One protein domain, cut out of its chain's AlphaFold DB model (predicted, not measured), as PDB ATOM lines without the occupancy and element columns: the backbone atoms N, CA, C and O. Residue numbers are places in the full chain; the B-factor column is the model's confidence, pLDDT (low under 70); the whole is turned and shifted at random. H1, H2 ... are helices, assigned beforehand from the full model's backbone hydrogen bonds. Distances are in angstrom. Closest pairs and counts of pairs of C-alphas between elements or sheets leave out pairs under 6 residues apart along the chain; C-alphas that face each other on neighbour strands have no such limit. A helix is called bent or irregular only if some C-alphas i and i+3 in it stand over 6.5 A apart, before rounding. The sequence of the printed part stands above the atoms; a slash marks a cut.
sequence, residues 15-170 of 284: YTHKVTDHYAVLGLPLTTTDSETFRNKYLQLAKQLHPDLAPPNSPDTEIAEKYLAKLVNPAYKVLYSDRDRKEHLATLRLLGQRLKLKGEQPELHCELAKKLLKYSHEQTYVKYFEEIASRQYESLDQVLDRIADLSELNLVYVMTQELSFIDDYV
ATOM      1  N   TYR A  15     113.665 108.380 178.390       96.12
ATOM      2  CA  TYR A  15     112.204 108.510 178.396       96.12
ATOM      3  C   TYR A  15     111.512 107.631 177.344       96.12
ATOM      4  O   TYR A  15     110.370 107.214 177.550       96.12
ATOM      5  N   THR A  16     112.200 107.273 176.252       95.12
ATOM      6  CA  THR A  16     111.692 106.317 175.245       95.12
ATOM      7  C   THR A  16     111.458 104.922 175.839       95.12
ATOM      8  O   THR A  16     110.578 104.185 175.395       95.12
ATOM      9  N   HIS A  17     112.163 104.596 176.925       93.38
ATOM     10  CA  HIS A  17     112.045 103.344 177.667       93.38
ATOM     11  C   HIS A  17     111.198 103.467 178.940       93.38
ATOM     12  O   HIS A  17     111.231 102.567 179.780       93.38
ATOM     13  N   LYS A  18     110.407 104.545 179.069       93.06
ATOM     14  CA  LYS A  18     109.553 104.846 180.234       93.06
ATOM     15  C   LYS A  18     110.334 105.008 181.545       93.06
ATOM     16  O   LYS A  18     109.789 104.748 182.615       93.06
ATOM     17  N   VAL A  19     111.591 105.445 181.466       94.56
ATOM     18  CA  VAL A  19     112.413 105.769 182.635       94.56
ATOM     19  C   VAL A  19     112.554 107.282 182.743       94.56
ATOM     20  O   VAL A  19     112.937 107.943 181.781       94.56
ATOM     21  N   THR A  20     112.241 107.830 183.917       95.50
ATOM     22  CA  THR A  20     112.497 109.242 184.224       95.50
ATOM     23  C   THR A  20     113.978 109.434 184.503       95.50
ATOM     24  O   THR A  20     114.527 108.768 185.374       95.50
ATOM     25  N   ASP A  21     114.621 110.354 183.794       98.00
ATOM     26  CA  ASP A  21     116.049 110.624 183.948       98.00
ATOM     27  C   ASP A  21     116.294 111.752 184.959       98.00
ATOM     28  O   ASP A  21     116.321 112.935 184.612       98.00
ATOM     29  N   HIS A  22     116.434 111.383 186.233       98.19
ATOM     30  CA  HIS A  22     116.622 112.348 187.318       98.19
ATOM     31  C   HIS A  22     117.969 113.081 187.231       98.19
ATOM     32  O   HIS A  22     118.056 114.251 187.607       98.19
ATOM     33  N   TYR A  23     118.996 112.421 186.691       98.44
ATOM     34  CA  TYR A  23     120.328 112.989 186.489       98.44
ATOM     35  C   TYR A  23     120.310 114.066 185.406       98.44
ATOM     36  O   TYR A  23     120.773 115.185 185.637       98.44
ATOM     37  N   ALA A  24     119.671 113.787 184.264       98.44
ATOM     38  CA  ALA A  24     119.452 114.788 183.226       98.44
ATOM     39  C   ALA A  24     118.622 115.969 183.739       98.44
ATOM     40  O   ALA A  24     118.923 117.101 183.389       98.44
ATOM     41  N   VAL A  25     117.615 115.751 184.594       98.12
ATOM     42  CA  VAL A  25     116.809 116.846 185.167       98.12
ATOM     43  C   VAL A  25     117.635 117.780 186.056       98.12
ATOM     44  O   VAL A  25     117.481 118.998 185.943       98.12
ATOM     45  N   LEU A  26     118.501 117.243 186.922       98.00
ATOM     46  CA  LEU A  26     119.387 118.070 187.751       98.00
ATOM     47  C   LEU A  26     120.601 118.604 186.982       98.00
ATOM     48  O   LEU A  26     121.287 119.490 187.487       98.00
ATOM     49  N   GLY A  27     120.875 118.087 185.786       98.00
ATOM     50  CA  GLY A  27     122.061 118.448 185.023       98.00
ATOM     51  C   GLY A  27     123.335 117.969 185.708       98.00
ATOM     52  O   GLY A  27     124.293 118.735 185.814       98.00
ATOM     53  N   LEU A  28     123.337 116.717 186.182       98.06
ATOM     54  CA  LEU A  28     124.509 116.034 186.736       98.06
ATOM     55  C   LEU A  28     124.773 114.721 185.982       98.06
ATOM     56  O   LEU A  28     123.810 114.003 185.707       98.06
ATOM     57  N   PRO A  29     126.035 114.390 185.652       97.25
ATOM     58  CA  PRO A  29     126.383 113.109 185.041       97.25
ATOM     59  C   PRO A  29     126.001 111.910 185.920       97.25
ATOM     60  O   PRO A  29     125.979 112.004 187.145       97.25
ATOM     61  N   LEU A  30     125.789 110.743 185.305       95.94
ATOM     62  CA  LEU A  30     125.529 109.479 186.012       95.94
ATOM     63  C   LEU A  30     126.690 109.038 186.917       95.94
ATOM     64  O   LEU A  30     126.482 108.235 187.821       95.94
ATOM     65  N   THR A  31     127.891 109.561 186.674       92.50
ATOM     66  CA  THR A  31     129.090 109.334 187.490       92.50
ATOM     67  C   THR A  31     129.115 110.177 188.768       92.50
ATOM     68  O   THR A  31     129.974 109.960 189.618       92.50
ATOM     69  N   THR A  32     128.191 111.131 188.942       93.56
ATOM     70  CA  THR A  32     128.057 111.894 190.188       93.56
ATOM     71  C   THR A  32     127.420 111.032 191.267       93.56
ATOM     72  O   THR A  32     126.333 110.488 191.081       93.56
ATOM     73  N   THR A  33     128.065 110.941 192.427       87.50
ATOM     74  CA  THR A  33     127.616 110.052 193.503       87.50
ATOM     75  C   THR A  33     127.621 110.686 194.894       87.50
ATOM     76  O   THR A  33     127.066 110.111 195.835       87.50
ATOM     77  N   ASP A  34     128.207 111.870 195.048       88.19
ATOM     78  CA  ASP A  34     128.324 112.570 196.318       88.19
ATOM     79  C   ASP A  34     127.084 113.431 196.622       88.19
ATOM     80  O   ASP A  34     126.575 114.196 195.800       88.19
ATOM     81  N   SER A  35     126.571 113.309 197.849       89.25
ATOM     82  CA  SER A  35     125.348 114.002 198.284       89.25
ATOM     83  C   SER A  35     125.488 115.528 198.329       89.25
ATOM     84  O   SER A  35     124.486 116.239 198.205       89.25
ATOM     85  N   GLU A  36     126.709 116.041 198.492       93.88
ATOM     86  CA  GLU A  36     126.978 117.481 198.512       93.88
ATOM     87  C   GLU A  36     126.752 118.112 197.137       93.88
ATOM     88  O   GLU A  36     126.048 119.120 197.049       93.88
ATOM     89  N   THR A  37     127.243 117.495 196.059       96.00
ATOM     90  CA  THR A  37     127.020 117.977 194.689       96.00
ATOM     91  C   THR A  37     125.537 118.000 194.340       96.00
ATOM     92  O   THR A  37     125.051 119.010 193.824       96.00
ATOM     93  N   PHE A  38     124.774 116.959 194.697       96.81
ATOM     94  CA  PHE A  38     123.319 116.950 194.484       96.81
ATOM     95  C   PHE A  38     122.620 118.101 195.213       96.81
ATOM     96  O   PHE A  38     121.792 118.800 194.621       96.81
ATOM     97  N   ARG A  39     122.962 118.329 196.487       97.12
ATOM     98  CA  ARG A  39     122.401 119.425 197.289       97.12
ATOM     99  C   ARG A  39     122.757 120.788 196.701       97.12
ATOM    100  O   ARG A  39     121.874 121.630 196.550       97.12
ATOM    101  N   ASN A  40     124.022 121.009 196.360       97.06
ATOM    102  CA  ASN A  40     124.501 122.281 195.823       97.06
ATOM    103  C   ASN A  40     123.841 122.596 194.478       97.06
ATOM    104  O   ASN A  40     123.351 123.710 194.274       97.06
ATOM    105  N   LYS A  41     123.741 121.598 193.593       97.25
ATOM    106  CA  LYS A  41     123.066 121.746 192.304       97.25
ATOM    107  C   LYS A  41     121.579 122.044 192.475       97.25
ATOM    108  O   LYS A  41     121.063 122.947 191.820       97.25
ATOM    109  N   TYR A  42     120.899 121.350 193.386       97.75
ATOM    110  CA  TYR A  42     119.499 121.633 193.702       97.75
ATOM    111  C   TYR A  42     119.296 123.073 194.183       97.75
ATOM    112  O   TYR A  42     118.422 123.764 193.668       97.75
ATOM    113  N   LEU A  43     120.122 123.558 195.118       96.81
ATOM    114  CA  LEU A  43     120.029 124.934 195.616       96.81
ATOM    115  C   LEU A  43     120.274 125.966 194.506       96.81
ATOM    116  O   LEU A  43     119.579 126.981 194.452       96.81
ATOM    117  N   GLN A  44     121.216 125.697 193.599       95.44
ATOM    118  CA  GLN A  44     121.451 126.536 192.425       95.44
ATOM    119  C   GLN A  44     120.205 126.611 191.530       95.44
ATOM    120  O   GLN A  44     119.783 127.710 191.172       95.44
ATOM    121  N   LEU A  45     119.599 125.465 191.198       95.81
ATOM    122  CA  LEU A  45     118.402 125.407 190.355       95.81
ATOM    123  C   LEU A  45     117.184 126.035 191.039       95.81
ATOM    124  O   LEU A  45     116.451 126.788 190.408       95.81
ATOM    125  N   ALA A  46     116.991 125.784 192.335       94.62
ATOM    126  CA  ALA A  46     115.919 126.386 193.119       94.62
ATOM    127  C   ALA A  46     116.034 127.914 193.142       94.62
ATOM    128  O   ALA A  46     115.026 128.600 193.021       94.62
ATOM    129  N   LYS A  47     117.261 128.448 193.229       92.19
ATOM    130  CA  LYS A  47     117.507 129.887 193.107       92.19
ATOM    131  C   LYS A  47     117.185 130.396 191.703       92.19
ATOM    132  O   LYS A  47     116.518 131.411 191.601       92.19
ATOM    133  N   GLN A  48     117.636 129.713 190.648       90.38
ATOM    134  CA  GLN A  48     117.396 130.112 189.250       90.38
ATOM    135  C   GLN A  48     115.915 130.069 188.847       90.38
ATOM    136  O   GLN A  48     115.489 130.856 188.010       90.38
ATOM    137  N   LEU A  49     115.142 129.156 189.437       89.62
ATOM    138  CA  LEU A  49     113.724 128.946 189.143       89.62
ATOM    139  C   LEU A  49     112.791 129.585 190.183       89.62
ATOM    140  O   LEU A  49     111.589 129.321 190.158       89.62
ATOM    141  N   HIS A  50     113.323 130.384 191.112       83.00
ATOM    142  CA  HIS A  50     112.513 131.013 192.149       83.00
ATOM    143  C   HIS A  50     111.580 132.075 191.538       83.00
ATOM    144  O   HIS A  50     112.047 132.895 190.739       83.00
ATOM    145  N   PRO A  51     110.294 132.124 191.932       70.06
ATOM    146  CA  PRO A  51     109.318 133.048 191.354       70.06
ATOM    147  C   PRO A  51     109.679 134.531 191.515       70.06
ATOM    148  O   PRO A  51     109.321 135.328 190.655       70.06
ATOM    149  N   ASP A  52     110.456 134.893 192.543       70.81
ATOM    150  CA  ASP A  52     110.898 136.279 192.796       70.81
ATOM    151  C   ASP A  52     111.835 136.863 191.721       70.81
ATOM    152  O   ASP A  52     112.068 138.070 191.700       70.81
ATOM    153  N   LEU A  53     112.409 136.033 190.841       73.31
ATOM    154  CA  LEU A  53     113.284 136.504 189.761       73.31
ATOM    155  C   LEU A  53     112.517 137.078 188.565       73.31
ATOM    156  O   LEU A  53     113.094 137.819 187.770       73.31
ATOM    157  N   ALA A  54     111.237 136.733 188.424       66.12
ATOM    158  CA  ALA A  54     110.384 137.173 187.331       66.12
ATOM    159  C   ALA A  54     109.240 138.051 187.869       66.12
ATOM    160  O   ALA A  54     108.837 137.901 189.022       66.12
ATOM    161  N   PRO A  55     108.682 138.972 187.059       69.75
ATOM    162  CA  PRO A  55     107.545 139.779 187.483       69.75
ATOM    163  C   PRO A  55     106.402 138.874 187.971       69.75
ATOM    164  O   PRO A  55     106.076 137.897 187.286       69.75
ATOM    165  N   PRO A  56     105.779 139.166 189.127       69.69
ATOM    166  CA  PRO A  56     104.686 138.349 189.641       69.69
ATOM    167  C   PRO A  56     103.563 138.245 188.598       69.69
ATOM    168  O   PRO A  56     103.191 139.239 187.974       69.69
ATOM    169  N   ASN A  57     103.031 137.032 188.413       68.00
ATOM    170  CA  ASN A  57     102.015 136.676 187.408       68.00
ATOM    171  C   ASN A  57     102.470 136.747 185.934       68.00
ATOM    172  O   ASN A  57     101.636 136.889 185.037       68.00
ATOM    173  N   SER A  58     103.773 136.630 185.657       77.06
ATOM    174  CA  SER A  58     104.254 136.423 184.287       77.06
ATOM    175  C   SER A  58     104.123 134.946 183.859       77.06
ATOM    176  O   SER A  58     104.222 134.047 184.701       77.06
ATOM    177  N   PRO A  59     103.932 134.651 182.558       76.56
ATOM    178  CA  PRO A  59     103.908 133.271 182.061       76.56
ATOM    179  C   PRO A  59     105.220 132.522 182.345       76.56
ATOM    180  O   PRO A  59     105.201 131.306 182.538       76.56
ATOM    181  N   ASP A  60     106.340 133.242 182.416       79.62
ATOM    182  CA  ASP A  60     107.654 132.683 182.725       79.62
ATOM    183  C   ASP A  60     107.749 132.260 184.196       79.62
ATOM    184  O   ASP A  60     108.279 131.186 184.485       79.62
ATOM    185  N   THR A  61     107.144 133.025 185.113       82.31
ATOM    186  CA  THR A  61     107.033 132.673 186.538       82.31
ATOM    187  C   THR A  61     106.292 131.347 186.715       82.31
ATOM    188  O   THR A  61     106.799 130.433 187.362       82.31
ATOM    189  N   GLU A  62     105.135 131.178 186.063       85.62
ATOM    190  CA  GLU A  62     104.375 129.921 186.143       85.62
ATOM    191  C   GLU A  62     105.137 128.719 185.565       85.62
ATOM    192  O   GLU A  62     104.990 127.588 186.035       85.62
ATOM    193  N   ILE A  63     105.891 128.924 184.481       88.00
ATOM    194  CA  ILE A  63     106.669 127.858 183.839       88.00
ATOM    195  C   ILE A  63     107.846 127.455 184.733       88.00
ATOM    196  O   ILE A  63     108.066 126.256 184.926       88.00
ATOM    197  N   ALA A  64     108.560 128.424 185.309       90.00
ATOM    198  CA  ALA A  64     109.662 128.183 186.235       90.00
ATOM    199  C   ALA A  64     109.199 127.406 187.479       90.00
ATOM    200  O   ALA A  64     109.788 126.376 187.815       90.00
ATOM    201  N   GLU A  65     108.077 127.810 188.084       89.38
ATOM    202  CA  GLU A  65     107.457 127.088 189.201       89.38
ATOM    203  C   GLU A  65     107.091 125.648 188.822       89.38
ATOM    204  O   GLU A  65     107.331 124.712 189.589       89.38
ATOM    205  N   LYS A  66     106.549 125.434 187.614       91.44
ATOM    206  CA  LYS A  66     106.227 124.088 187.118       91.44
ATOM    207  C   LYS A  66     107.483 123.240 186.925       91.44
ATOM    208  O   LYS A  66     107.443 122.063 187.286       91.44
ATOM    209  N   TYR A  67     108.583 123.784 186.396       93.94
ATOM    210  CA  TYR A  67     109.853 123.050 186.305       93.94
ATOM    211  C   TYR A  67     110.383 122.671 187.686       93.94
ATOM    212  O   TYR A  67     110.724 121.504 187.906       93.94
ATOM    213  N   LEU A  68     110.382 123.613 188.630       94.62
ATOM    214  CA  LEU A  68     110.844 123.367 189.991       94.62
ATOM    215  C   LEU A  68     110.002 122.279 190.674       94.62
ATOM    216  O   LEU A  68     110.533 121.271 191.141       94.62
ATOM    217  N   ALA A  69     108.676 122.426 190.664       93.88
ATOM    218  CA  ALA A  69     107.766 121.529 191.367       93.88
ATOM    219  C   ALA A  69     107.628 120.145 190.713       93.88
ATOM    220  O   ALA A  69     107.521 119.145 191.425       93.88
ATOM    221  N   LYS A  70     107.600 120.062 189.374       93.69
ATOM    222  CA  LYS A  70     107.304 118.809 188.654       93.69
ATOM    223  C   LYS A  70     108.534 118.042 188.189       93.69
ATOM    224  O   LYS A  70     108.408 116.843 187.957       93.69
ATOM    225  N   LEU A  71     109.687 118.694 188.034       95.25
ATOM    226  CA  LEU A  71     110.916 118.044 187.570       95.25
ATOM    227  C   LEU A  71     111.998 118.070 188.651       95.25
ATOM    228  O   LEU A  71     112.402 117.010 189.130       95.25
ATOM    229  N   VAL A  72     112.433 119.262 189.065       97.25
ATOM    230  CA  VAL A  72     113.617 119.429 189.924       97.25
ATOM    231  C   VAL A  72     113.397 118.836 191.318       97.25
ATOM    232  O   VAL A  72     114.219 118.041 191.768       97.25
ATOM    233  N   ASN A  73     112.278 119.143 191.981       97.19
ATOM    234  CA  ASN A  73     111.989 118.635 193.328       97.19
ATOM    235  C   ASN A  73     111.896 117.094 193.369       97.19
ATOM    236  O   ASN A  73     112.556 116.487 194.216       97.19
ATOM    237  N   PRO A  74     111.141 116.422 192.471       97.31
ATOM    238  CA  PRO A  74     111.136 114.961 192.412       97.31
ATOM    239  C   PRO A  74     112.507 114.359 192.101       97.31
ATOM    240  O   PRO A  74     112.888 113.379 192.739       97.31
ATOM    241  N   ALA A  75     113.259 114.942 191.160       97.69
ATOM    242  CA  ALA A  75     114.592 114.455 190.817       97.69
ATOM    243  C   ALA A  75     115.559 114.562 191.999       97.69
ATOM    244  O   ALA A  75     116.225 113.586 192.334       97.69
ATOM    245  N   TYR A  76     115.568 115.700 192.692       98.19
ATOM    246  CA  TYR A  76     116.362 115.875 193.901       98.19
ATOM    247  C   TYR A  76     115.962 114.897 195.004       98.19
ATOM    248  O   TYR A  76     116.834 114.288 195.612       98.19
ATOM    249  N   LYS A  77     114.662 114.673 195.228       96.81
ATOM    250  CA  LYS A  77     114.191 113.711 196.235       96.81
ATOM    251  C   LYS A  77     114.752 112.305 195.996       96.81
ATOM    252  O   LYS A  77     115.204 111.676 196.947       96.81
ATOM    253  N   VAL A  78     114.732 111.835 194.746       95.62
ATOM    254  CA  VAL A  78     115.279 110.519 194.378       95.62
ATOM    255  C   VAL A  78     116.800 110.502 194.515       95.62
ATOM    256  O   VAL A  78     117.347 109.581 195.108       95.62
ATOM    257  N   LEU A  79     117.491 111.524 194.003       95.62
ATOM    258  CA  LEU A  79     118.955 111.535 193.944       95.62
ATOM    259  C   LEU A  79     119.635 111.863 195.275       95.62
ATOM    260  O   LEU A  79     120.773 111.458 195.488       95.62
ATOM    261  N   TYR A  80     118.965 112.565 196.185       92.94
ATOM    262  CA  TYR A  80     119.495 112.858 197.516       92.94
ATOM    263  C   TYR A  80     119.404 111.647 198.455       92.94
ATOM    264  O   TYR A  80     120.261 111.458 199.317       92.94
ATOM    265  N   SER A  81     118.376 110.812 198.279       90.19
ATOM    266  CA  SER A  81     118.203 109.561 199.017       90.19
ATOM    267  C   SER A  81     119.185 108.510 198.507       90.19
ATOM    268  O   SER A  81     119.079 108.064 197.368       90.19
ATOM    269  N   ASP A  82     120.128 108.079 199.347       85.44
ATOM    270  CA  ASP A  82     121.117 107.072 198.943       85.44
ATOM    271  C   ASP A  82     120.450 105.769 198.472       85.44
ATOM    272  O   ASP A  82     120.816 105.226 197.434       85.44
ATOM    273  N   ARG A  83     119.404 105.319 199.176       86.62
ATOM    274  CA  ARG A  83     118.627 104.132 198.793       86.62
ATOM    275  C   ARG A  83     117.962 104.307 197.427       86.62
ATOM    276  O   ARG A  83     118.169 103.484 196.540       86.62
ATOM    277  N   ASP A  84     117.185 105.375 197.246       89.69
ATOM    278  CA  ASP A  84     116.375 105.541 196.031       89.69
ATOM    279  C   ASP A  84     117.265 105.847 194.808       89.69
ATOM    280  O   ASP A  84     116.999 105.373 193.701       89.69
ATOM    281  N   ARG A  85     118.384 106.560 195.006       91.69
ATOM    282  CA  ARG A  85     119.414 106.770 193.980       91.69
ATOM    283  C   ARG A  85     120.015 105.445 193.515       91.69
ATOM    284  O   ARG A  85     120.180 105.248 192.311       91.69
ATOM    285  N   LYS A  86     120.328 104.532 194.440       87.75
ATOM    286  CA  LYS A  86     120.865 103.200 194.113       87.75
ATOM    287  C   LYS A  86     119.858 102.354 193.342       87.75
ATOM    288  O   LYS A  86     120.224 101.754 192.337       87.75
ATOM    289  N   GLU A  87     118.592 102.352 193.753       87.50
ATOM    290  CA  GLU A  87     117.512 101.666 193.028       87.50
ATOM    291  C   GLU A  87     117.344 102.214 191.601       87.50
ATOM    292  O   GLU A  87     117.208 101.454 190.634       87.50
ATOM    293  N   HIS A  88     117.414 103.537 191.447       93.69
ATOM    294  CA  HIS A  88     117.352 104.188 190.144       93.69
ATOM    295  C   HIS A  88     118.526 103.773 189.243       93.69
ATOM    296  O   HIS A  88     118.318 103.321 188.116       93.69
ATOM    297  N   LEU A  89     119.755 103.848 189.755       93.44
ATOM    298  CA  LEU A  89     120.970 103.443 189.046       93.44
ATOM    299  C   LEU A  89     120.969 101.943 188.679       93.44
ATOM    300  O   LEU A  89     121.344 101.580 187.563       93.44
ATOM    301  N   ALA A  90     120.469 101.068 189.559       89.00
ATOM    302  CA  ALA A  90     120.285  99.643 189.268       89.00
ATOM    303  C   ALA A  90     119.270  99.409 188.135       89.00
ATOM    304  O   ALA A  90     119.495  98.581 187.250       89.00
ATOM    305  N   THR A  91     118.184 100.185 188.106       91.00
ATOM    306  CA  THR A  91     117.196 100.145 187.016       91.00
ATOM    307  C   THR A  91     117.830 100.528 185.677       91.00
ATOM    308  O   THR A  91     117.589  99.865 184.666       91.00
ATOM    309  N   LEU A  92     118.684 101.558 185.663       94.62
ATOM    310  CA  LEU A  92     119.426 101.968 184.468       94.62
ATOM    311  C   LEU A  92     120.413 100.892 184.011       94.62
ATOM    312  O   LEU A  92     120.464 100.577 182.825       94.62
ATOM    313  N   ARG A  93     121.136 100.262 184.940       91.06
ATOM    314  CA  ARG A  93     122.038  99.143 184.633       91.06
ATOM    315  C   ARG A  93     121.298  97.990 183.944       91.06
ATOM    316  O   ARG A  93     121.740  97.519 182.897       91.06
ATOM    317  N   LEU A  94     120.160  97.560 184.492       88.69
ATOM    318  CA  LEU A  94     119.341  96.491 183.904       88.69
ATOM    319  C   LEU A  94     118.792  96.880 182.525       88.69
ATOM    320  O   LEU A  94     118.749  96.052 181.612       88.69
ATOM    321  N   LEU A  95     118.399  98.144 182.351       91.31
ATOM    322  CA  LEU A  95     117.998  98.676 181.053       91.31
ATOM    323  C   LEU A  95     119.141  98.565 180.034       91.31
ATOM    324  O   LEU A  95     118.915  98.023 178.952       91.31
ATOM    325  N   GLY A  96     120.347  99.016 180.382       91.44
ATOM    326  CA  GLY A  96     121.529  98.940 179.518       91.44
ATOM    327  C   GLY A  96     121.856  97.510 179.092       91.44
ATOM    328  O   GLY A  96     121.984  97.234 177.899       91.44
ATOM    329  N   GLN A  97     121.872  96.570 180.043       89.38
ATOM    330  CA  GLN A  97     122.079  95.142 179.764       89.38
ATOM    331  C   GLN A  97     121.029  94.588 178.793       89.38
ATOM    332  O   GLN A  97     121.369  93.908 177.824       89.38
ATOM    333  N   ARG A  98     119.749  94.914 179.010       90.56
ATOM    334  CA  ARG A  98     118.655  94.489 178.129       90.56
ATOM    335  C   ARG A  98     118.813  95.042 176.712       90.56
ATOM    336  O   ARG A  98     118.586  94.305 175.757       90.56
ATOM    337  N   LEU A  99     119.163  96.318 176.566       89.88
ATOM    338  CA  LEU A  99     119.349  96.948 175.254       89.88
ATOM    339  C   LEU A  99     120.542  96.341 174.509       89.88
ATOM    340  O   LEU A  99     120.416  96.005 173.333       89.88
ATOM    341  N   LYS A 100     121.651  96.097 175.220       87.62
ATOM    342  CA  LYS A 100     122.841  95.419 174.687       87.62
ATOM    343  C   LYS A 100     122.512  94.016 174.170       87.62
ATOM    344  O   LYS A 100     122.918  93.673 173.067       87.62
ATOM    345  N   LEU A 101     121.729  93.234 174.920       88.38
ATOM    346  CA  LEU A 101     121.300  91.887 174.511       88.38
ATOM    347  C   LEU A 101     120.416  91.887 173.260       88.38
ATOM    348  O   LEU A 101     120.503  90.971 172.447       88.38
ATOM    349  N   LYS A 102     119.556  92.895 173.104       88.81
ATOM    350  CA  LYS A 102     118.674  93.005 171.938       88.81
ATOM    351  C   LYS A 102     119.364  93.554 170.688       88.81
ATOM    352  O   LYS A 102     118.810  93.417 169.601       88.81
ATOM    353  N   GLY A 103     120.518  94.206 170.836       84.62
ATOM    354  CA  GLY A 103     121.198  94.887 169.733       84.62
ATOM    355  C   GLY A 103     120.407  96.067 169.150       84.62
ATOM    356  O   GLY A 103     120.635  96.442 168.002       84.62
ATOM    357  N   GLU A 104     119.463  96.636 169.910       81.06
ATOM    358  CA  GLU A 104     118.692  97.813 169.492       81.06
ATOM    359  C   GLU A 104     119.628  99.031 169.407       81.06
ATOM    360  O   GLU A 104     120.406  99.287 170.324       81.06
ATOM    361  N   GLN A 105     119.555  99.791 168.310       86.62
ATOM    362  CA  GLN A 105     120.253 101.072 168.179       86.62
ATOM    363  C   GLN A 105     119.322 102.206 168.624       86.62
ATOM    364  O   GLN A 105     118.152 102.206 168.229       86.62
ATOM    365  N   PRO A 106     119.801 103.169 169.429       90.19
ATOM    366  CA  PRO A 106     118.956 104.250 169.907       90.19
ATOM    367  C   PRO A 106     118.711 105.276 168.795       90.19
ATOM    368  O   PRO A 106     119.606 105.602 168.014       90.19
ATOM    369  N   GLU A 107     117.503 105.834 168.752       93.62
ATOM    370  CA  GLU A 107     117.207 107.000 167.920       93.62
ATOM    371  C   GLU A 107     117.747 108.262 168.612       93.62
ATOM    372  O   GLU A 107     117.249 108.668 169.664       93.62
ATOM    373  N   LEU A 108     118.796 108.864 168.039       96.44
ATOM    374  CA  LEU A 108     119.503 110.013 168.616       96.44
ATOM    375  C   LEU A 108     119.312 111.264 167.758       96.44
ATOM    376  O   LEU A 108     119.535 111.240 166.546       96.44
ATOM    377  N   HIS A 109     118.979 112.377 168.402       96.88
ATOM    378  CA  HIS A 109     118.855 113.690 167.771       96.88
ATOM    379  C   HIS A 109     120.029 114.598 168.148       96.88
ATOM    380  O   HIS A 109     120.488 115.382 167.319       96.88
ATOM    381  N   CYS A 110     120.556 114.460 169.365       97.06
ATOM    382  CA  CYS A 110     121.691 115.216 169.865       97.06
ATOM    383  C   CYS A 110     122.986 114.790 169.160       97.06
ATOM    384  O   CYS A 110     123.410 113.633 169.214       97.06
ATOM    385  N   GLU A 111     123.672 115.747 168.536       97.38
ATOM    386  CA  GLU A 111     124.939 115.497 167.839       97.38
ATOM    387  C   GLU A 111     126.052 115.015 168.780       97.38
ATOM    388  O   GLU A 111     126.881 114.189 168.392       97.38
ATOM    389  N   LEU A 112     126.065 115.476 170.036       97.62
ATOM    390  CA  LEU A 112     127.029 115.002 171.033       97.62
ATOM    391  C   LEU A 112     126.760 113.543 171.425       97.62
ATOM    392  O   LEU A 112     127.709 112.770 171.547       97.62
ATOM    393  N   ALA A 113     125.490 113.134 171.529       97.25
ATOM    394  CA  ALA A 113     125.127 111.741 171.785       97.25
ATOM    395  C   ALA A 113     125.524 110.824 170.617       97.25
ATOM    396  O   ALA A 113     126.111 109.765 170.840       97.25
ATOM    397  N   LYS A 114     125.309 111.258 169.365       97.25
ATOM    398  CA  LYS A 114     125.771 110.528 168.168       97.25
ATOM    399  C   LYS A 114     127.292 110.356 168.153       97.25
ATOM    400  O   LYS A 114     127.792 109.273 167.850       97.25
ATOM    401  N   LYS A 115     128.043 111.410 168.497       96.38
ATOM    402  CA  LYS A 115     129.511 111.353 168.609       96.38
ATOM    403  C   LYS A 115     129.957 110.397 169.713       96.38
ATOM    404  O   LYS A 115     130.860 109.596 169.477       96.38
ATOM    405  N   LEU A 116     129.311 110.454 170.879       95.44
ATOM    406  CA  LEU A 116     129.609 109.575 172.007       95.44
ATOM    407  C   LEU A 116     129.352 108.102 171.664       95.44
ATOM    408  O   LEU A 116     130.157 107.253 172.029       95.44
ATOM    409  N   LEU A 117     128.292 107.797 170.907       94.19
ATOM    410  CA  LEU A 117     127.997 106.429 170.471       94.19
ATOM    411  C   LEU A 117     129.126 105.850 169.603       94.19
ATOM    412  O   LEU A 117     129.429 104.663 169.691       94.19
ATOM    413  N   LYS A 118     129.777 106.691 168.788       91.12
ATOM    414  CA  LYS A 118     130.901 106.286 167.934       91.12
ATOM    415  C   LYS A 118     132.210 106.106 168.711       91.12
ATOM    416  O   LYS A 118     132.992 105.221 168.378       91.12
ATOM    417  N   TYR A 119     132.454 106.948 169.714       88.19
ATOM    418  CA  TYR A 119     133.682 106.958 170.513       88.19
ATOM    419  C   TYR A 119     133.343 107.022 172.005       88.19
ATOM    420  O   TYR A 119     133.495 108.062 172.650       88.19
ATOM    421  N   SER A 120     132.848 105.909 172.549       86.25
ATOM    422  CA  SER A 120     132.385 105.875 173.934       86.25
ATOM    423  C   SER A 120     133.555 105.837 174.917       86.25
ATOM    424  O   SER A 120     134.340 104.891 174.935       86.25
ATOM    425  N   HIS A 121     133.660 106.881 175.739       90.62
ATOM    426  CA  HIS A 121     134.615 106.990 176.837       90.62
ATOM    427  C   HIS A 121     134.041 107.896 177.929       90.62
ATOM    428  O   HIS A 121     133.469 108.945 177.620       90.62
ATOM    429  N   GLU A 122     134.239 107.547 179.200       92.38
ATOM    430  CA  GLU A 122     133.653 108.265 180.339       92.38
ATOM    431  C   GLU A 122     134.020 109.753 180.381       92.38
ATOM    432  O   GLU A 122     133.141 110.602 180.478       92.38
ATOM    433  N   GLN A 123     135.300 110.094 180.209       92.00
ATOM    434  CA  GLN A 123     135.733 111.501 180.196       92.00
ATOM    435  C   GLN A 123     135.061 112.313 179.076       92.00
ATOM    436  O   GLN A 123     134.766 113.494 179.246       92.00
ATOM    437  N   THR A 124     134.799 111.679 177.927       94.31
ATOM    438  CA  THR A 124     134.119 112.333 176.799       94.31
ATOM    439  C   THR A 124     132.639 112.521 177.107       94.31
ATOM    440  O   THR A 124     132.089 113.583 176.825       94.31
ATOM    441  N   TYR A 125     132.015 111.523 177.735       97.12
ATOM    442  CA  TYR A 125     130.648 111.613 178.236       97.12
ATOM    443  C   TYR A 125     130.490 112.771 179.229       97.12
ATOM    444  O   TYR A 125     129.656 113.640 178.983       97.12
ATOM    445  N   VAL A 126     131.317 112.837 180.279       96.88
ATOM    446  CA  VAL A 126     131.253 113.906 181.292       96.88
ATOM    447  C   VAL A 126     131.426 115.276 180.638       96.88
ATOM    448  O   VAL A 126     130.599 116.159 180.845       96.88
ATOM    449  N   LYS A 127     132.422 115.430 179.757       97.19
ATOM    450  CA  LYS A 127     132.655 116.681 179.024       97.19
ATOM    451  C   LYS A 127     131.437 117.122 178.204       97.19
ATOM    452  O   LYS A 127     131.026 118.276 178.287       97.19
ATOM    453  N   TYR A 128     130.876 116.228 177.388       98.06
ATOM    454  CA  TYR A 128     129.705 116.544 176.561       98.06
ATOM    455  C   TYR A 128     128.464 116.822 177.406       98.06
ATOM    456  O   TYR A 128     127.650 117.672 177.049       98.06
ATOM    457  N   PHE A 129     128.327 116.127 178.532       98.25
ATOM    458  CA  PHE A 129     127.235 116.335 179.465       98.25
ATOM    459  C   PHE A 129     127.312 117.731 180.099       98.25
ATOM    460  O   PHE A 129     126.333 118.477 180.066       98.25
ATOM    461  N   GLU A 130     128.476 118.126 180.618       97.69
ATOM    462  CA  GLU A 130     128.701 119.443 181.229       97.69
ATOM    463  C   GLU A 130     128.492 120.599 180.240       97.69
ATOM    464  O   GLU A 130     127.923 121.634 180.605       97.69
ATOM    465  N   GLU A 131     128.875 120.412 178.972       97.75
ATOM    466  CA  GLU A 131     128.656 121.392 177.902       97.75
ATOM    467  C   GLU A 131     127.171 121.761 177.766       97.75
ATOM    468  O   GLU A 131     126.826 122.941 177.697       97.75
ATOM    469  N   ILE A 132     126.276 120.769 177.805       97.88
ATOM    470  CA  ILE A 132     124.825 120.990 177.729       97.88
ATOM    471  C   ILE A 132     124.270 121.466 179.079       97.88
ATOM    472  O   ILE A 132     123.479 122.414 179.123       97.88
ATOM    473  N   ALA A 133     124.688 120.831 180.179       97.81
ATOM    474  CA  ALA A 133     124.163 121.072 181.523       97.81
ATOM    475  C   ALA A 133     124.438 122.498 182.025       97.81
ATOM    476  O   ALA A 133     123.617 123.065 182.749       97.81
ATOM    477  N   SER A 134     125.559 123.104 181.619       96.00
ATOM    478  CA  SER A 134     125.918 124.482 181.987       96.00
ATOM    479  C   SER A 134     124.884 125.521 181.543       96.00
ATOM    480  O   SER A 134     124.700 126.522 182.231       96.00
ATOM    481  N   ARG A 135     124.153 125.247 180.452       94.25
ATOM    482  CA  ARG A 135     123.163 126.153 179.843       94.25
ATOM    483  C   ARG A 135     121.722 125.656 179.955       94.25
ATOM    484  O   ARG A 135     120.814 126.208 179.339       94.25
ATOM    485  N   GLN A 136     121.498 124.581 180.711       95.31
ATOM    486  CA  GLN A 136     120.235 123.841 180.732       95.31
ATOM    487  C   GLN A 136     119.013 124.684 181.113       95.31
ATOM    488  O   GLN A 136     117.944 124.497 180.536       95.31
ATOM    489  N   TYR A 137     119.185 125.603 182.062       94.06
ATOM    490  CA  TYR A 137     118.119 126.441 182.616       94.06
ATOM    491  C   TYR A 137     118.298 127.934 182.292       94.06
ATOM    492  O   TYR A 137     117.660 128.773 182.917       94.06
ATOM    493  N   GLU A 138     119.139 128.282 181.308       91.50
ATOM    494  CA  GLU A 138     119.313 129.678 180.865       91.50
ATOM    495  C   GLU A 138     118.079 130.219 180.126       91.50
ATOM    496  O   GLU A 138     117.793 131.411 180.200       91.50
ATOM    497  N   SER A 139     117.337 129.355 179.423       90.31
ATOM    498  CA  SER A 139     116.115 129.730 178.706       90.31
ATOM    499  C   SER A 139     115.015 128.689 178.936       90.31
ATOM    500  O   SER A 139     115.174 127.500 178.645       90.31
ATOM    501  N   LEU A 140     113.888 129.140 179.500       89.56
ATOM    502  CA  LEU A 140     112.788 128.276 179.952       89.56
ATOM    503  C   LEU A 140     112.136 127.484 178.809       89.56
ATOM    504  O   LEU A 140     111.635 126.380 179.027       89.56
ATOM    505  N   ASP A 141     112.149 128.018 177.590       89.94
ATOM    506  CA  ASP A 141     111.618 127.357 176.400       89.94
ATOM    507  C   ASP A 141     112.508 126.214 175.891       89.94
ATOM    508  O   ASP A 141     112.000 125.324 175.209       89.94
ATOM    509  N   GLN A 142     113.793 126.191 176.268       93.12
ATOM    510  CA  GLN A 142     114.760 125.166 175.861       93.12
ATOM    511  C   GLN A 142     114.999 124.081 176.919       93.12
ATOM    512  O   GLN A 142     115.595 123.054 176.602       93.12
ATOM    513  N   VAL A 143     114.533 124.264 178.160       94.94
ATOM    514  CA  VAL A 143     114.795 123.344 179.286       94.94
ATOM    515  C   VAL A 143     114.470 121.890 178.935       94.94
ATOM    516  O   VAL A 143     115.304 121.008 179.129       94.94
ATOM    517  N   LEU A 144     113.277 121.622 178.393       95.81
ATOM    518  CA  LEU A 144     112.857 120.254 178.064       95.81
ATOM    519  C   LEU A 144     113.711 119.631 176.955       95.81
ATOM    520  O   LEU A 144     114.034 118.448 177.045       95.81
ATOM    521  N   ASP A 145     114.101 120.415 175.949       95.88
ATOM    522  CA  ASP A 145     114.958 119.945 174.858       95.88
ATOM    523  C   ASP A 145     116.375 119.646 175.364       95.88
ATOM    524  O   ASP A 145     116.950 118.619 175.013       95.88
ATOM    525  N   ARG A 146     116.900 120.465 176.281       97.31
ATOM    526  CA  ARG A 146     118.208 120.236 176.908       97.31
ATOM    527  C   ARG A 146     118.197 119.035 177.854       97.31
ATOM    528  O   ARG A 146     119.144 118.257 177.840       97.31
ATOM    529  N   ILE A 147     117.124 118.829 178.629       98.06
ATOM    530  CA  ILE A 147     116.944 117.590 179.414       98.06
ATOM    531  C   ILE A 147     116.909 116.378 178.476       98.06
ATOM    532  O   ILE A 147     117.509 115.349 178.778       98.06
ATOM    533  N   ALA A 148     116.214 116.488 177.343       97.94
ATOM    534  CA  ALA A 148     116.133 115.419 176.360       97.94
ATOM    535  C   ALA A 148     117.516 115.077 175.775       97.94
ATOM    536  O   ALA A 148     117.864 113.901 175.701       97.94
ATOM    537  N   ASP A 149     118.325 116.085 175.436       98.38
ATOM    538  CA  ASP A 149     119.689 115.898 174.924       98.38
ATOM    539  C   ASP A 149     120.624 115.265 175.970       98.38
ATOM    540  O   ASP A 149     121.359 114.324 175.662       98.38
ATOM    541  N   LEU A 150     120.556 115.717 177.228       98.69
ATOM    542  CA  LEU A 150     121.275 115.090 178.346       98.69
ATOM    543  C   LEU A 150     120.838 113.634 178.550       98.69
ATOM    544  O   LEU A 150     121.665 112.762 178.815       98.69
ATOM    545  N   SER A 151     119.547 113.348 178.377       98.56
ATOM    546  CA  SER A 151     119.026 111.993 178.512       98.56
ATOM    547  C   SER A 151     119.443 111.067 177.371       98.56
ATOM    548  O   SER A 151     119.601 109.864 177.579       98.56
ATOM    549  N   GLU A 152     119.664 111.598 176.168       98.44
ATOM    550  CA  GLU A 152     120.279 110.845 175.072       98.44
ATOM    551  C   GLU A 152     121.743 110.501 175.374       98.44
ATOM    552  O   GLU A 152     122.153 109.364 175.141       98.44
ATOM    553  N   LEU A 153     122.516 111.427 175.956       98.25
ATOM    554  CA  LEU A 153     123.876 111.131 176.426       98.25
ATOM    555  C   LEU A 153     123.873 110.034 177.497       98.25
ATOM    556  O   LEU A 153     124.672 109.101 177.417       98.25
ATOM    557  N   ASN A 154     122.952 110.108 178.461       98.00
ATOM    558  CA  ASN A 154     122.794 109.088 179.497       98.00
ATOM    559  C   ASN A 154     122.412 107.727 178.911       98.00
ATOM    560  O   ASN A 154     122.993 106.718 179.302       98.00
ATOM    561  N   LEU A 155     121.487 107.687 177.949       97.25
ATOM    562  CA  LEU A 155     121.118 106.455 177.251       97.25
ATOM    563  C   LEU A 155     122.334 105.824 176.561       97.25
ATOM    564  O   LEU A 155     122.593 104.638 176.748       97.25
ATOM    565  N   VAL A 156     123.108 106.614 175.811       96.12
ATOM    566  CA  VAL A 156     124.323 106.127 175.140       96.12
ATOM    567  C   VAL A 156     125.341 105.609 176.154       96.12
ATOM    568  O   VAL A 156     125.899 104.528 175.958       96.12
ATOM    569  N   TYR A 157     125.569 106.334 177.250       95.62
ATOM    570  CA  TYR A 157     126.494 105.910 178.298       95.62
ATOM    571  C   TYR A 157     126.052 104.583 178.930       95.62
ATOM    572  O   TYR A 157     126.833 103.640 178.957       95.62
ATOM    573  N   VAL A 158     124.775 104.448 179.301       94.00
ATOM    574  CA  VAL A 158     124.188 103.214 179.860       94.00
ATOM    575  C   VAL A 158     124.261 102.023 178.891       94.00
ATOM    576  O   VAL A 158     124.391 100.880 179.324       94.00
ATOM    577  N   MET A 159     124.158 102.259 177.580       91.56
ATOM    578  CA  MET A 159     124.236 101.199 176.565       91.56
ATOM    579  C   MET A 159     125.667 100.738 176.275       91.56
ATOM    580  O   MET A 159     125.872  99.583 175.897       91.56
ATOM    581  N   THR A 160     126.641 101.640 176.391       90.00
ATOM    582  CA  THR A 160     128.018 101.402 175.927       90.00
ATOM    583  C   THR A 160     129.003 101.135 177.057       90.00
ATOM    584  O   THR A 160     129.975 100.418 176.835       90.00
ATOM    585  N   GLN A 161     128.754 101.671 178.250       86.12
ATOM    586  CA  GLN A 161     129.604 101.512 179.423       86.12
ATOM    587  C   GLN A 161     128.898 100.652 180.466       86.12
ATOM    588  O   GLN A 161     127.706 100.803 180.738       86.12
ATOM    589  N   GLU A 162     129.647  99.736 181.072       78.44
ATOM    590  CA  GLU A 162     129.173  99.056 182.269       78.44
ATOM    591  C   GLU A 162     129.262 100.053 183.418       78.44
ATOM    592  O   GLU A 162     130.330 100.587 183.700       78.44
ATOM    593  N   LEU A 163     128.131 100.333 184.069       81.00
ATOM    594  CA  LEU A 163     128.078 101.204 185.241       81.00
ATOM    595  C   LEU A 163     128.722 100.505 186.456       81.00
ATOM    596  O   LEU A 163     128.067 100.324 187.475       81.00
ATOM    597  N   SER A 164     129.951 100.009 186.343       75.81
ATOM    598  CA  SER A 164     130.637  99.176 187.339       75.81
ATOM    599  C   SER A 164     130.974  99.935 188.620       75.81
ATOM    600  O   SER A 164     131.038  99.332 189.679       75.81
ATOM    601  N   PHE A 165     131.056 101.270 188.584       77.19
ATOM    602  CA  PHE A 165     131.148 102.095 189.798       77.19
ATOM    603  C   PHE A 165     129.948 101.898 190.744       77.19
ATOM    604  O   PHE A 165     130.041 102.137 191.947       77.19
ATOM    605  N   ILE A 166     128.809 101.429 190.216       73.25
ATOM    606  CA  ILE A 166     127.648 101.033 191.017       73.25
ATOM    607  C   ILE A 166     127.954  99.760 191.827       73.25
ATOM    608  O   ILE A 166     127.273  99.535 192.810       73.25
ATOM    609  N   ASP A 167     128.957  98.939 191.502       71.94
ATOM    610  CA  ASP A 167     129.274  97.719 192.270       71.94
ATOM    611  C   ASP A 167     129.805  98.032 193.678       71.94
ATOM    612  O   ASP A 167     129.447  97.352 194.636       71.94
ATOM    613  N   ASP A 168     130.564  99.120 193.837       63.34
ATOM    614  CA  ASP A 168     131.011  99.591 195.155       63.34
ATOM    615  C   ASP A 168     129.890 100.335 195.906       63.34
ATOM    616  O   ASP A 168     129.745 100.233 197.126       63.34
ATOM    617  N   TYR A 169     129.054 101.080 195.170       52.88
ATOM    618  CA  TYR A 169     127.918 101.840 195.716       52.88
ATOM    619  C   TYR A 169     126.782 100.945 196.160       52.88
ATOM    620  O   TYR A 169     126.100 101.159 197.165       52.88
ATOM    621  N   VAL A 170     126.557  99.942 195.351       52.06
ATOM    622  CA  VAL A 170     125.576  98.929 195.528       52.06
ATOM    623  C   VAL A 170     126.396  97.676 195.692       52.06
ATOM    624  O   VAL A 170     126.482  96.828 194.811       52.06
TER     625      VAL A 170
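This is residues 15 to 170 of the 284 residues of the protein "DnaJ-class molecular chaperone with C-terminal Zn finger domain" of Synechococcus sp. PCC 7502 (UniProt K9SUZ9). Start with the longest helix, the bent H3: together with H2 it makes one side of a narrow triangle of helices, the nearly parallel group H5, H6 and H7 makes another, and H4 crosses between them as the third. The short H1 sits in the middle, and H8 is on H4 at the end of the printed part. The printed part has 156 residues, with eight named helices, H1 to H8 in chain order, and no named strand; the class is all helix. It is compact, with a radius of gyration of the C-alphas of 15.8 A, and spans 51 by 33 by 26 A.

Look first at H3, residues 59 to 80, one helix by its hydrogen bonds but bent: C-alphas 70 and 73 are 6.6 A apart. Its arms, H3a (59 to 70) and H3b (73 to 80), stand at a steep tilt of 37 degrees, only just steep. H2, residues 35 to 48, touches H3b at a shallow tilt of 18 degrees, opposite ways; their closest C-alphas are Ser 35 and Tyr 80, 6.0 A. H1, residues 22 to 26, touches H3b, closest at the C-alphas of His 22 and Ala 75, 4.6 A. H4, residues 82 to 102, touches H3b only at the corner, about perpendicular at 88 degrees, closest at C-alphas 79 and 85, 4.8 A. The hub is H7, residues 143 to 160, touching H1, H4, H5 (111 to 118) and H6 (122 to 133). H7 and H4 stand at a steep tilt of 64 degrees, closest at C-alphas 159 and 96, 4.6 A. H6 and H7 form a helical hairpin, closest at C-alphas 129 and 150, 6.2 A. H8, residues 165 to 169, touches H4, closest at C-alphas 169 and 86, 7.4 A. Every O i to N i+4 pair is within hydrogen-bond range in H1, H2, H3a, H3b, H4, H5, H6 and H7; in H8 it is 0 of 1, with 1 of 2 O i to N i+3 pairs.

Find C-alpha 59 at (103.908, 133.271, 182.061), where H3a begins its 16.3 A; H3b measures 10.4 A. H4 runs 30.5 A to C-alpha 102 at (118.674, 93.005, 171.938). H7 measures 25.8 A, H2 20.1 A, H6 16.0 A, H5 11.0 A, H8 6.7 A and H1 6.4 A.

The C-alphas farthest apart are those of Pro 56 and Leu 101, 51.6 A. The printed part has no cut and no long link. Mean pLDDT of the printed part is 90.9; residues 54 to 57 and 168 to 170 are under 70.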